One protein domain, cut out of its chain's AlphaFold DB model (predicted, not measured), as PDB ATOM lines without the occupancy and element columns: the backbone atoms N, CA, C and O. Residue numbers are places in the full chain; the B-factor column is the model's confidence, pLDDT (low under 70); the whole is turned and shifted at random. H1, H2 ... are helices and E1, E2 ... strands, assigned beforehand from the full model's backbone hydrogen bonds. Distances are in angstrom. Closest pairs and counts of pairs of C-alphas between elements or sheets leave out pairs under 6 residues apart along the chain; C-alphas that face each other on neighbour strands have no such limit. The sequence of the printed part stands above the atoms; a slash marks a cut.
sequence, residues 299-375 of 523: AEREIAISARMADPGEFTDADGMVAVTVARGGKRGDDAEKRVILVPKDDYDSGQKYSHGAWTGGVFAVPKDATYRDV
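This is residues 299 to 375 of the 523 residues of an uncharacterized protein of Tetrasphaera jenkinsii Ben 74 (UniProt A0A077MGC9). A strongly twisted sheet of three strands, E1 E2 E3, is joined through the short helix H1 to a small hairpin, E4 and E5, apart from the sheet; residues 363 to 375 then fold back, and residues 373 to 374 pair with E3. The 77 printed residues, under half in named elements, run E1 E2 E3 H1 E4 E5, mostly strand. E1 E2 E3 form a meander, each strand the antiparallel neighbour of the one before. The whole is compact, with a radius of gyration of the C-alphas of 12.5 A and spans of 40 by 29 by 21 A.

E1, residues 302 to 309, bends by 71 degrees at residue 305. It forms a hairpin with E2, residues 321 to 328, with N 305 and O 325 within hydrogen-bond range at 2.8 A. E2 forms another with E3, residues 338 to 344, with N 324 and O 341 at 2.9 A. H1, residues 345 to 350, is on this sheet at a height of 8.9 A; its O i to N i+4 pairs are within range. E4, residues 353 to 356, and E5, residues 359 to 362, form an antiparallel hairpin, with N 356 and O 359 at 2.9 A.

E1 begins at C-alpha 302 (21.666, -3.946, 20.271) and measures 18.8 A, E2 21.4 A, E3 19.1 A. E5 ends at C-alpha 362 (9.274, -11.630, 22.635).

The printed part has no cut. The link E1 to E2 is long. Residues 354 and 361 have pLDDT under 70.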
ATOM      1  N   ALA A 299      16.671   1.586  16.820       91.69
ATOM      2  CA  ALA A 299      17.601   1.365  15.706       91.69
ATOM      3  C   ALA A 299      19.084   1.387  16.123       91.69
ATOM      4  O   ALA A 299      19.922   0.707  15.531       91.69
ATOM      5  N   GLU A 300      19.395   2.147  17.172       91.38
ATOM      6  CA  GLU A 300      20.745   2.303  17.714       91.38
ATOM      7  C   GLU A 300      21.090   1.316  18.830       91.38
ATOM      8  O   GLU A 300      22.243   1.229  19.247       91.38
ATOM      9  N   ARG A 301      20.105   0.566  19.330       91.75
ATOM     10  CA  ARG A 301      20.320  -0.430  20.380       91.75
ATOM     11  C   ARG A 301      20.751  -1.752  19.780       91.75
ATOM     12  O   ARG A 301      20.449  -2.075  18.634       91.75
ATOM     13  N   GLU A 302      21.415  -2.551  20.594       94.00
ATOM     14  CA  GLU A 302      21.666  -3.946  20.271       94.00
ATOM     15  C   GLU A 302      20.434  -4.782  20.601       94.00
ATOM     16  O   GLU A 302      19.933  -4.775  21.726       94.00
ATOM     17  N   ILE A 303      19.928  -5.478  19.588       94.19
ATOM     18  CA  ILE A 303      18.702  -6.264  19.664       94.19
ATOM     19  C   ILE A 303      19.048  -7.713  19.339       94.19
ATOM     20  O   ILE A 303      19.808  -7.988  18.405       94.19
ATOM     21  N   ALA A 304      18.497  -8.638  20.120       94.38
ATOM     22  CA  ALA A 304      18.683 -10.066  19.933       94.38
ATOM     23  C   ALA A 304      18.121 -10.527  18.582       94.38
ATOM     24  O   ALA A 304      16.967 -10.268  18.238       94.38
ATOM     25  N   ILE A 305      18.940 -11.259  17.830       93.31
ATOM     26  CA  ILE A 305      18.556 -11.895  16.563       93.31
ATOM     27  C   ILE A 305      18.504 -13.421  16.671       93.31
ATOM     28  O   ILE A 305      17.792 -14.063  15.897       93.31
ATOM     29  N   SER A 306      19.221 -14.001  17.636       92.25
ATOM     30  CA  SER A 306      19.123 -15.405  18.030       92.25
ATOM     31  C   SER A 306      19.608 -15.586  19.469       92.25
ATOM     32  O   SER A 306      20.361 -14.763  19.990       92.25
ATOM     33  N   ALA A 307      19.189 -16.669  20.115       93.75
ATOM     34  CA  ALA A 307      19.632 -17.015  21.457       93.75
ATOM     35  C   ALA A 307      19.698 -18.533  21.625       93.75
ATOM     36  O   ALA A 307      18.914 -19.270  21.021       93.75
ATOM     37  N   ARG A 308      20.630 -18.994  22.458       94.12
ATOM     38  CA  ARG A 308      20.738 -20.390  22.895       94.12
ATOM     39  C   ARG A 308      21.184 -20.444  24.349       94.12
ATOM     40  O   ARG A 308      21.857 -19.528  24.812       94.12
ATOM     41  N   MET A 309      20.859 -21.525  25.050       94.38
ATOM     42  CA  MET A 309      21.494 -21.789  26.343       94.38
ATOM     43  C   MET A 309      23.011 -21.828  26.154       94.38
ATOM     44  O   MET A 309      23.495 -22.398  25.172       94.38
ATOM     45  N   ALA A 310      23.746 -21.173  27.050       90.69
ATOM     46  CA  ALA A 310      25.197 -21.204  27.003       90.69
ATOM     47  C   ALA A 310      25.684 -22.628  27.318       90.69
ATOM     48  O   ALA A 310      25.190 -23.267  28.245       90.69
ATOM     49  N   ASP A 311      26.628 -23.135  26.524       88.19
ATOM     50  CA  ASP A 311      27.219 -24.456  26.729       88.19
ATOM     51  C   ASP A 311      28.392 -24.347  27.726       88.19
ATOM     52  O   ASP A 311      29.349 -23.614  27.442       88.19
ATOM     53  N   PRO A 312      28.370 -25.064  28.871       84.38
ATOM     54  CA  PRO A 312      29.489 -25.100  29.817       84.38
ATOM     55  C   PRO A 312      30.805 -25.632  29.233       84.38
ATOM     56  O   PRO A 312      31.870 -25.365  29.788       84.38
ATOM     57  N   GLY A 313      30.758 -26.378  28.124       83.81
ATOM     58  CA  GLY A 313      31.941 -26.810  27.377       83.81
ATOM     59  C   GLY A 313      32.547 -25.723  26.479       83.81
ATOM     60  O   GLY A 313      33.712 -25.834  26.100       83.81
ATOM     61  N   GLU A 314      31.785 -24.678  26.148       82.38
ATOM     62  CA  GLU A 314      32.204 -23.566  25.282       82.38
ATOM     63  C   GLU A 314      32.579 -22.318  26.096       82.38
ATOM     64  O   GLU A 314      33.547 -21.630  25.765       82.38
ATOM     65  N   PHE A 315      31.853 -22.038  27.185       81.81
ATOM     66  CA  PHE A 315      32.048 -20.842  28.005       81.81
ATOM     67  C   PHE A 315      32.263 -21.186  29.482       81.81
ATOM     68  O   PHE A 315      31.476 -21.900  30.100       81.81
ATOM     69  N   THR A 316      33.303 -20.611  30.088       77.56
ATOM     70  CA  THR A 316      33.482 -20.636  31.547       77.56
ATOM     71  C   THR A 316      32.357 -19.837  32.214       77.56
ATOM     72  O   THR A 316      32.086 -18.716  31.777       77.56
ATOM     73  N   ASP A 317      31.738 -20.407  33.254       78.12
ATOM     74  CA  ASP A 317      30.595 -19.849  34.001       78.12
ATOM     75  C   ASP A 317      29.285 -19.737  33.187       78.12
ATOM     76  O   ASP A 317      28.500 -18.809  33.363       78.12
ATOM     77  N   ALA A 318      29.040 -20.693  32.281       83.62
ATOM     78  CA  ALA A 318      27.824 -20.766  31.458       83.62
ATOM     79  C   ALA A 318      26.546 -21.175  32.217       83.62
ATOM     80  O   ALA A 318      25.447 -21.073  31.667       83.62
ATOM     81  N   ASP A 319      26.671 -21.673  33.448       87.81
ATOM     82  CA  ASP A 319      25.530 -22.161  34.224       87.81
ATOM     83  C   ASP A 319      24.511 -21.037  34.459       87.81
ATOM     84  O   ASP A 319      24.832 -19.969  34.977       87.81
ATOM     85  N   GLY A 320      23.263 -21.276  34.047       91.00
ATOM     86  CA  GLY A 320      22.187 -20.284  34.137       91.00
ATOM     87  C   GLY A 320      22.294 -19.121  33.140       91.00
ATOM     88  O   GLY A 320      21.539 -18.155  33.267       91.00
ATOM     89  N   MET A 321      23.181 -19.201  32.144       95.81
ATOM     90  CA  MET A 321      23.383 -18.157  31.135       95.81
ATOM     91  C   MET A 321      22.759 -18.514  29.780       95.81
ATOM     92  O   MET A 321      22.607 -19.677  29.395       95.81
ATOM     93  N   VAL A 322      22.451 -17.475  29.013       95.44
ATOM     94  CA  VAL A 322      21.990 -17.530  27.628       95.44
ATOM     95  C   VAL A 322      23.021 -16.812  26.763       95.44
ATOM     96  O   VAL A 322      23.349 -15.652  27.004       95.44
ATOM     97  N   ALA A 323      23.534 -17.497  25.744       95.19
ATOM     98  CA  ALA A 323      24.341 -16.886  24.699       95.19
ATOM     99  C   ALA A 323      23.403 -16.243  23.669       95.19
ATOM    100  O   ALA A 323      22.716 -16.937  22.910       95.19
ATOM    101  N   VAL A 324      23.359 -14.913  23.661       95.94
ATOM    102  CA  VAL A 324      22.479 -14.114  22.806       95.94
ATOM    103  C   VAL A 324      23.311 -13.491  21.697       95.94
ATOM    104  O   VAL A 324      24.248 -12.743  21.961       95.94
ATOM    105  N   THR A 325      22.964 -13.781  20.445       95.00
ATOM    106  CA  THR A 325      23.524 -13.045  19.311       95.00
ATOM    107  C   THR A 325      22.721 -11.769  19.136       95.00
ATOM    108  O   THR A 325      21.511 -11.821  18.900       95.00
ATOM    109  N   VAL A 326      23.395 -10.631  19.235       95.81
ATOM    110  CA  VAL A 326      22.811  -9.301  19.089       95.81
ATOM    111  C   VAL A 326      23.371  -8.598  17.860       95.81
ATOM    112  O   VAL A 326      24.501  -8.848  17.438       95.81
ATOM    113  N   ALA A 327      22.565  -7.709  17.291       95.25
ATOM    114  CA  ALA A 327      22.973  -6.811  16.222       95.25
ATOM    115  C   ALA A 327      22.355  -5.428  16.441       95.25
ATOM    116  O   ALA A 327      21.237  -5.310  16.959       95.25
ATOM    117  N   ARG A 328      23.059  -4.373  16.016       93.75
ATOM    118  CA  ARG A 328      22.538  -2.998  16.066       93.75
ATOM    119  C   ARG A 328      21.255  -2.890  15.236       93.75
ATOM    120  O   ARG A 328      21.234  -3.278  14.064       93.75
ATOM    121  N   GLY A 329      20.178  -2.427  15.865       92.00
ATOM    122  CA  GLY A 329      18.840  -2.336  15.278       92.00
ATOM    123  C   GLY A 329      18.224  -3.684  14.888       92.00
ATOM    124  O   GLY A 329      17.278  -3.711  14.110       92.00
ATOM    125  N   GLY A 330      18.767  -4.813  15.365       91.12
ATOM    126  CA  GLY A 330      18.248  -6.152  15.057       91.12
ATOM    127  C   GLY A 330      18.519  -6.627  13.626       91.12
ATOM    128  O   GLY A 330      17.856  -7.546  13.139       91.12
ATOM    129  N   LYS A 331      19.489  -6.022  12.928       91.12
ATOM    130  CA  LYS A 331      19.842  -6.382  11.547       91.12
ATOM    131  C   LYS A 331      20.355  -7.824  11.459       91.12
ATOM    132  O   LYS A 331      21.318  -8.198  12.121       91.12
ATOM    133  N   ARG A 332      19.729  -8.638  10.603       85.62
ATOM    134  CA  ARG A 332      20.067 -10.068  10.439       85.62
ATOM    135  C   ARG A 332      21.006 -10.378   9.266       85.62
ATOM    136  O   ARG A 332      21.502 -11.502   9.197       85.62
ATOM    137  N   GLY A 333      21.252  -9.411   8.377       78.75
ATOM    138  CA  GLY A 333      22.092  -9.570   7.180       78.75
ATOM    139  C   GLY A 333      23.522 -10.020   7.486       78.75
ATOM    140  O   GLY A 333      23.989  -9.896   8.617       78.75
ATOM    141  N   ASP A 334      24.210 -10.589   6.498       74.38
ATOM    142  CA  ASP A 334      25.591 -11.080   6.651       74.38
ATOM    143  C   ASP A 334      26.603  -9.938   6.824       74.38
ATOM    144  O   ASP A 334      27.642 -10.117   7.450       74.38
ATOM    145  N   ASP A 335      26.255  -8.751   6.332       77.44
ATOM    146  CA  ASP A 335      26.971  -7.487   6.495       77.44
ATOM    147  C   ASP A 335      26.736  -6.819   7.860       77.44
ATOM    148  O   ASP A 335      27.417  -5.851   8.203       77.44
ATOM    149  N   ALA A 336      25.772  -7.309   8.645       83.94
ATOM    150  CA  ALA A 336      25.501  -6.762   9.963       83.94
ATOM    151  C   ALA A 336      26.606  -7.163  10.945       83.94
ATOM    152  O   ALA A 336      26.922  -8.343  11.104       83.94
ATOM    153  N   GLU A 337      27.142  -6.174  11.659       87.44
ATOM    154  CA  GLU A 337      28.008  -6.419  12.805       87.44
ATOM    155  C   GLU A 337      27.201  -7.138  13.895       87.44
ATOM    156  O   GLU A 337      26.202  -6.619  14.406       87.44
ATOM    157  N   LYS A 338      27.614  -8.370  14.194       92.56
ATOM    158  CA  LYS A 338      26.963  -9.271  15.147       92.56
ATOM    159  C   LYS A 338      27.923  -9.554  16.285       92.56
ATOM    160  O   LYS A 338      29.099  -9.828  16.045       92.56
ATOM    161  N   ARG A 339      27.403  -9.551  17.507       93.44
ATOM    162  CA  ARG A 339      28.154  -9.922  18.709       93.44
ATOM    163  C   ARG A 339      27.402 -10.984  19.483       93.44
ATOM    164  O   ARG A 339      26.176 -11.034  19.426       93.44
ATOM    165  N   VAL A 340      28.125 -11.842  20.187       94.12
ATOM    166  CA  VAL A 340      27.532 -12.830  21.093       94.12
ATOM    167  C   VAL A 340      27.800 -12.378  22.515       94.12
ATOM    168  O   VAL A 340      28.953 -12.222  22.901       94.12
ATOM    169  N   ILE A 341      26.742 -12.171  23.291       95.38
ATOM    170  CA  ILE A 341      26.827 -11.771  24.698       95.38
ATOM    171  C   ILE A 341      26.270 -12.870  25.604       95.38
ATOM    172  O   ILE A 341      25.318 -13.560  25.233       95.38
ATOM    173  N   LEU A 342      26.848 -13.031  26.796       95.38
ATOM    174  CA  LEU A 342      26.282 -13.886  27.843       95.38
ATOM    175  C   LEU A 342      25.352 -13.073  28.742       95.38
ATOM    176  O   LEU A 342      25.785 -12.119  29.389       95.38
ATOM    177  N   VAL A 343      24.085 -13.478  28.781       95.75
ATOM    178  CA  VAL A 343      23.014 -12.837  29.551       95.75
ATOM    179  C   VAL A 343      22.480 -13.843  30.576       95.75
ATOM    180  O   VAL A 343      22.190 -14.976  30.185       95.75
ATOM    181  N   PRO A 344      22.324 -13.484  31.863       95.38
ATOM    182  CA  PRO A 344      21.627 -14.335  32.825       95.38
ATOM    183  C   PRO A 344      20.237 -14.713  32.312       95.38
ATOM    184  O   PRO A 344      19.531 -13.880  31.743       95.38
ATOM    185  N   LYS A 345      19.821 -15.965  32.510       93.12
ATOM    186  CA  LYS A 345      18.533 -16.452  32.000       93.12
ATOM    187  C   LYS A 345      17.351 -15.593  32.458       93.12
ATOM    188  O   LYS A 345      16.484 -15.284  31.644       93.12
ATOM    189  N   ASP A 346      17.345 -15.173  33.718       92.19
ATOM    190  CA  ASP A 346      16.257 -14.370  34.278       92.19
ATOM    191  C   ASP A 346      16.187 -12.968  33.645       92.19
ATOM    192  O   ASP A 346      15.096 -12.476  33.343       92.19
ATOM    193  N   ASP A 347      17.338 -12.352  33.356       92.88
ATOM    194  CA  ASP A 347      17.423 -11.075  32.633       92.88
ATOM    195  C   ASP A 347      16.926 -11.225  31.190       92.88
ATOM    196  O   ASP A 347      16.186 -10.381  30.686       92.88
ATOM    197  N   TYR A 348      17.309 -12.317  30.522       92.75
ATOM    198  CA  TYR A 348      16.886 -12.598  29.152       92.75
ATOM    199  C   TYR A 348      15.376 -12.866  29.058       92.75
ATOM    200  O   TYR A 348      14.716 -12.374  28.142       92.75
ATOM    201  N   ASP A 349      14.806 -13.626  29.996       89.88
ATOM    202  CA  ASP A 349      13.381 -13.977  30.003       89.88
ATOM    203  C   ASP A 349      12.495 -12.786  30.399       89.88
ATOM    204  O   ASP A 349      11.438 -12.560  29.800       89.88
ATOM    205  N   SER A 350      12.914 -12.001  31.397       86.81
ATOM    206  CA  SER A 350      12.197 -10.785  31.803       86.81
ATOM    207  C   SER A 350      12.319  -9.682  30.752       86.81
ATOM    208  O   SER A 350      11.329  -9.028  30.425       86.81
ATOM    209  N   GLY A 351      13.504  -9.539  30.156       83.12
ATOM    210  CA  GLY A 351      13.804  -8.576  29.107       83.12
ATOM    211  C   GLY A 351      13.289  -8.955  27.721       83.12
ATOM    212  O   GLY A 351      13.548  -8.213  26.790       83.12
ATOM    213  N   GLN A 352      12.598 -10.080  27.527       81.12
ATOM    214  CA  GLN A 352      11.907 -10.372  26.261       81.12
ATOM    215  C   GLN A 352      10.489  -9.813  26.219       81.12
ATOM    216  O   GLN A 352       9.924  -9.679  25.139       81.12
ATOM    217  N   LYS A 353       9.883  -9.535  27.375       70.75
ATOM    218  CA  LYS A 353       8.471  -9.168  27.455       70.75
ATOM    219  C   LYS A 353       8.312  -7.672  27.234       70.75
ATOM    220  O   LYS A 353       8.448  -6.891  28.172       70.75
ATOM    221  N   TYR A 354       7.963  -7.286  26.011       69.12
ATOM    222  CA  TYR A 354       7.601  -5.907  25.704       69.12
ATOM    223  C   TYR A 354       6.281  -5.836  24.942       69.12
ATOM    224  O   TYR A 354       6.010  -6.626  24.035       69.12
ATOM    225  N   SER A 355       5.471  -4.848  25.310       77.06
ATOM    226  CA  SER A 355       4.406  -4.327  24.466       77.06
ATOM    227  C   SER A 355       4.800  -2.935  23.978       77.06
ATOM    228  O   SER A 355       5.314  -2.109  24.736       77.06
ATOM    229  N   HIS A 356       4.580  -2.681  22.696       85.69
ATOM    230  CA  HIS A 356       4.678  -1.362  22.090       85.69
ATOM    231  C   HIS A 356       3.439  -1.186  21.220       85.69
ATOM    232  O   HIS A 356       3.341  -1.794  20.161       85.69
ATOM    233  N   GLY A 357       2.448  -0.447  21.723       88.62
ATOM    234  CA  GLY A 357       1.137  -0.364  21.075       88.62
ATOM    235  C   GLY A 357       0.463  -1.741  20.983       88.62
ATOM    236  O   GLY A 357       0.407  -2.473  21.973       88.62
ATOM    237  N   ALA A 358      -0.018  -2.094  19.792       86.44
ATOM    238  CA  ALA A 358      -0.584  -3.392  19.431       86.44
ATOM    239  C   ALA A 358       0.482  -4.475  19.234       86.44
ATOM    240  O   ALA A 358       0.160  -5.668  19.219       86.44
ATOM    241  N   TRP A 359       1.753  -4.099  19.063       87.31
ATOM    242  CA  TRP A 359       2.823  -5.076  18.956       87.31
ATOM    243  C   TRP A 359       3.165  -5.643  20.329       87.31
ATOM    244  O   TRP A 359       3.664  -4.961  21.225       87.31
ATOM    245  N   THR A 360       2.896  -6.936  20.481       81.25
ATOM    246  CA  THR A 360       3.319  -7.739  21.625       81.25
ATOM    247  C   THR A 360       4.353  -8.734  21.117       81.25
ATOM    248  O   THR A 360       4.056  -9.593  20.286       81.25
ATOM    249  N   GLY A 361       5.602  -8.554  21.538       69.25
ATOM    250  CA  GLY A 361       6.746  -9.280  20.996       69.25
ATOM    251  C   GLY A 361       7.636  -9.839  22.097       69.25
ATOM    252  O   GLY A 361       7.786  -9.237  23.156       69.25
ATOM    253  N   GLY A 362       8.231 -11.003  21.823       76.62
ATOM    254  CA  GLY A 362       9.274 -11.630  22.635       76.62
ATOM    255  C   GLY A 362      10.664 -11.253  22.128       76.62
ATOM    256  O   GLY A 362      11.347 -12.103  21.562       76.62
ATOM    257  N   VAL A 363      11.064  -9.982  22.230       86.69
ATOM    258  CA  VAL A 363      12.361  -9.515  21.706       86.69
ATOM    259  C   VAL A 363      13.198  -8.924  22.825       86.69
ATOM    260  O   VAL A 363      12.803  -7.957  23.463       86.69
ATOM    261  N   PHE A 364      14.393  -9.475  23.026       91.56
ATOM    262  CA  PHE A 364      15.361  -8.919  23.960       91.56
ATOM    263  C   PHE A 364      16.132  -7.766  23.311       91.56
ATOM    264  O   PHE A 364      16.860  -7.964  22.336       91.56
ATOM    265  N   ALA A 365      15.998  -6.563  23.862       91.75
ATOM    266  CA  ALA A 365      16.838  -5.419  23.518       91.75
ATOM    267  C   ALA A 365      17.756  -5.111  24.699       91.75
ATOM    268  O   ALA A 365      17.268  -4.847  25.799       91.75
ATOM    269  N   VAL A 366      19.069  -5.087  24.464       92.44
ATOM    270  CA  VAL A 366      20.064  -4.835  25.515       92.44
ATOM    271  C   VAL A 366      19.726  -3.506  26.213       92.44
ATOM    272  O   VAL A 366      19.562  -2.481  25.529       92.44
ATOM    273  N   PRO A 367      19.514  -3.490  27.544       89.88
ATOM    274  CA  PRO A 367      19.250  -2.255  28.279       89.88
ATOM    275  C   PRO A 367      20.411  -1.267  28.124       89.88
ATOM    276  O   PRO A 367      21.566  -1.675  28.099       89.88
ATOM    277  N   LYS A 368      20.113   0.036  28.032       84.75
ATOM    278  CA  LYS A 368      21.128   1.075  27.756       84.75
ATOM    279  C   LYS A 368      22.259   1.110  28.789       84.75
ATOM    280  O   LYS A 368      23.394   1.391  28.424       84.75
ATOM    281  N   ASP A 369      21.935   0.798  30.039       87.62
ATOM    282  CA  ASP A 369      22.870   0.847  31.165       87.62
ATOM    283  C   ASP A 369      23.428  -0.539  31.533       87.62
ATOM    284  O   ASP A 369      24.204  -0.670  32.479       87.62
ATOM    285  N   ALA A 370      23.038  -1.591  30.803       86.94
ATOM    286  CA  ALA A 370      23.523  -2.943  31.041       86.94
ATOM    287  C   ALA A 370      24.809  -3.204  30.256       86.94
ATOM    288  O   ALA A 370      24.938  -2.847  29.086       86.94
ATOM    289  N   THR A 371      25.758  -3.881  30.896       88.94
ATOM    290  CA  THR A 371      26.954  -4.405  30.234       88.94
ATOM    291  C   THR A 371      26.981  -5.911  30.419       88.94
ATOM    292  O   THR A 371      27.060  -6.400  31.544       88.94
ATOM    293  N   TYR A 372      26.930  -6.640  29.309       92.75
ATOM    294  CA  TYR A 372      27.060  -8.092  29.285       92.75
ATOM    295  C   TYR A 372      28.427  -8.489  28.735       92.75
ATOM    296  O   TYR A 372      29.050  -7.748  27.970       92.75
ATOM    297  N   ARG A 373      28.912  -9.666  29.136       92.62
ATOM    298  CA  ARG A 373      30.206 -10.179  28.678       92.62
ATOM    299  C   ARG A 373      30.122 -10.537  27.196       92.62
ATOM    300  O   ARG A 373      29.343 -11.412  26.827       92.62
ATOM    301  N   ASP A 374      30.961  -9.901  26.386       92.88
ATOM    302  CA  ASP A 374      31.148 -10.230  24.973       92.88
ATOM    303  C   ASP A 374      31.984 -11.514  24.844       92.88
ATOM    304  O   ASP A 374      33.100 -11.611  25.364       92.88
ATOM    305  N   VAL A 375      31.404 -12.519  24.198       91.62
ATOM    306  CA  VAL A 375      31.996 -13.833  23.923       91.62
ATOM    307  C   VAL A 375      31.954 -14.151  22.430       91.62
ATOM    308  O   VAL A 375      31.911 -15.319  22.040       91.62
TER     309      VAL A 375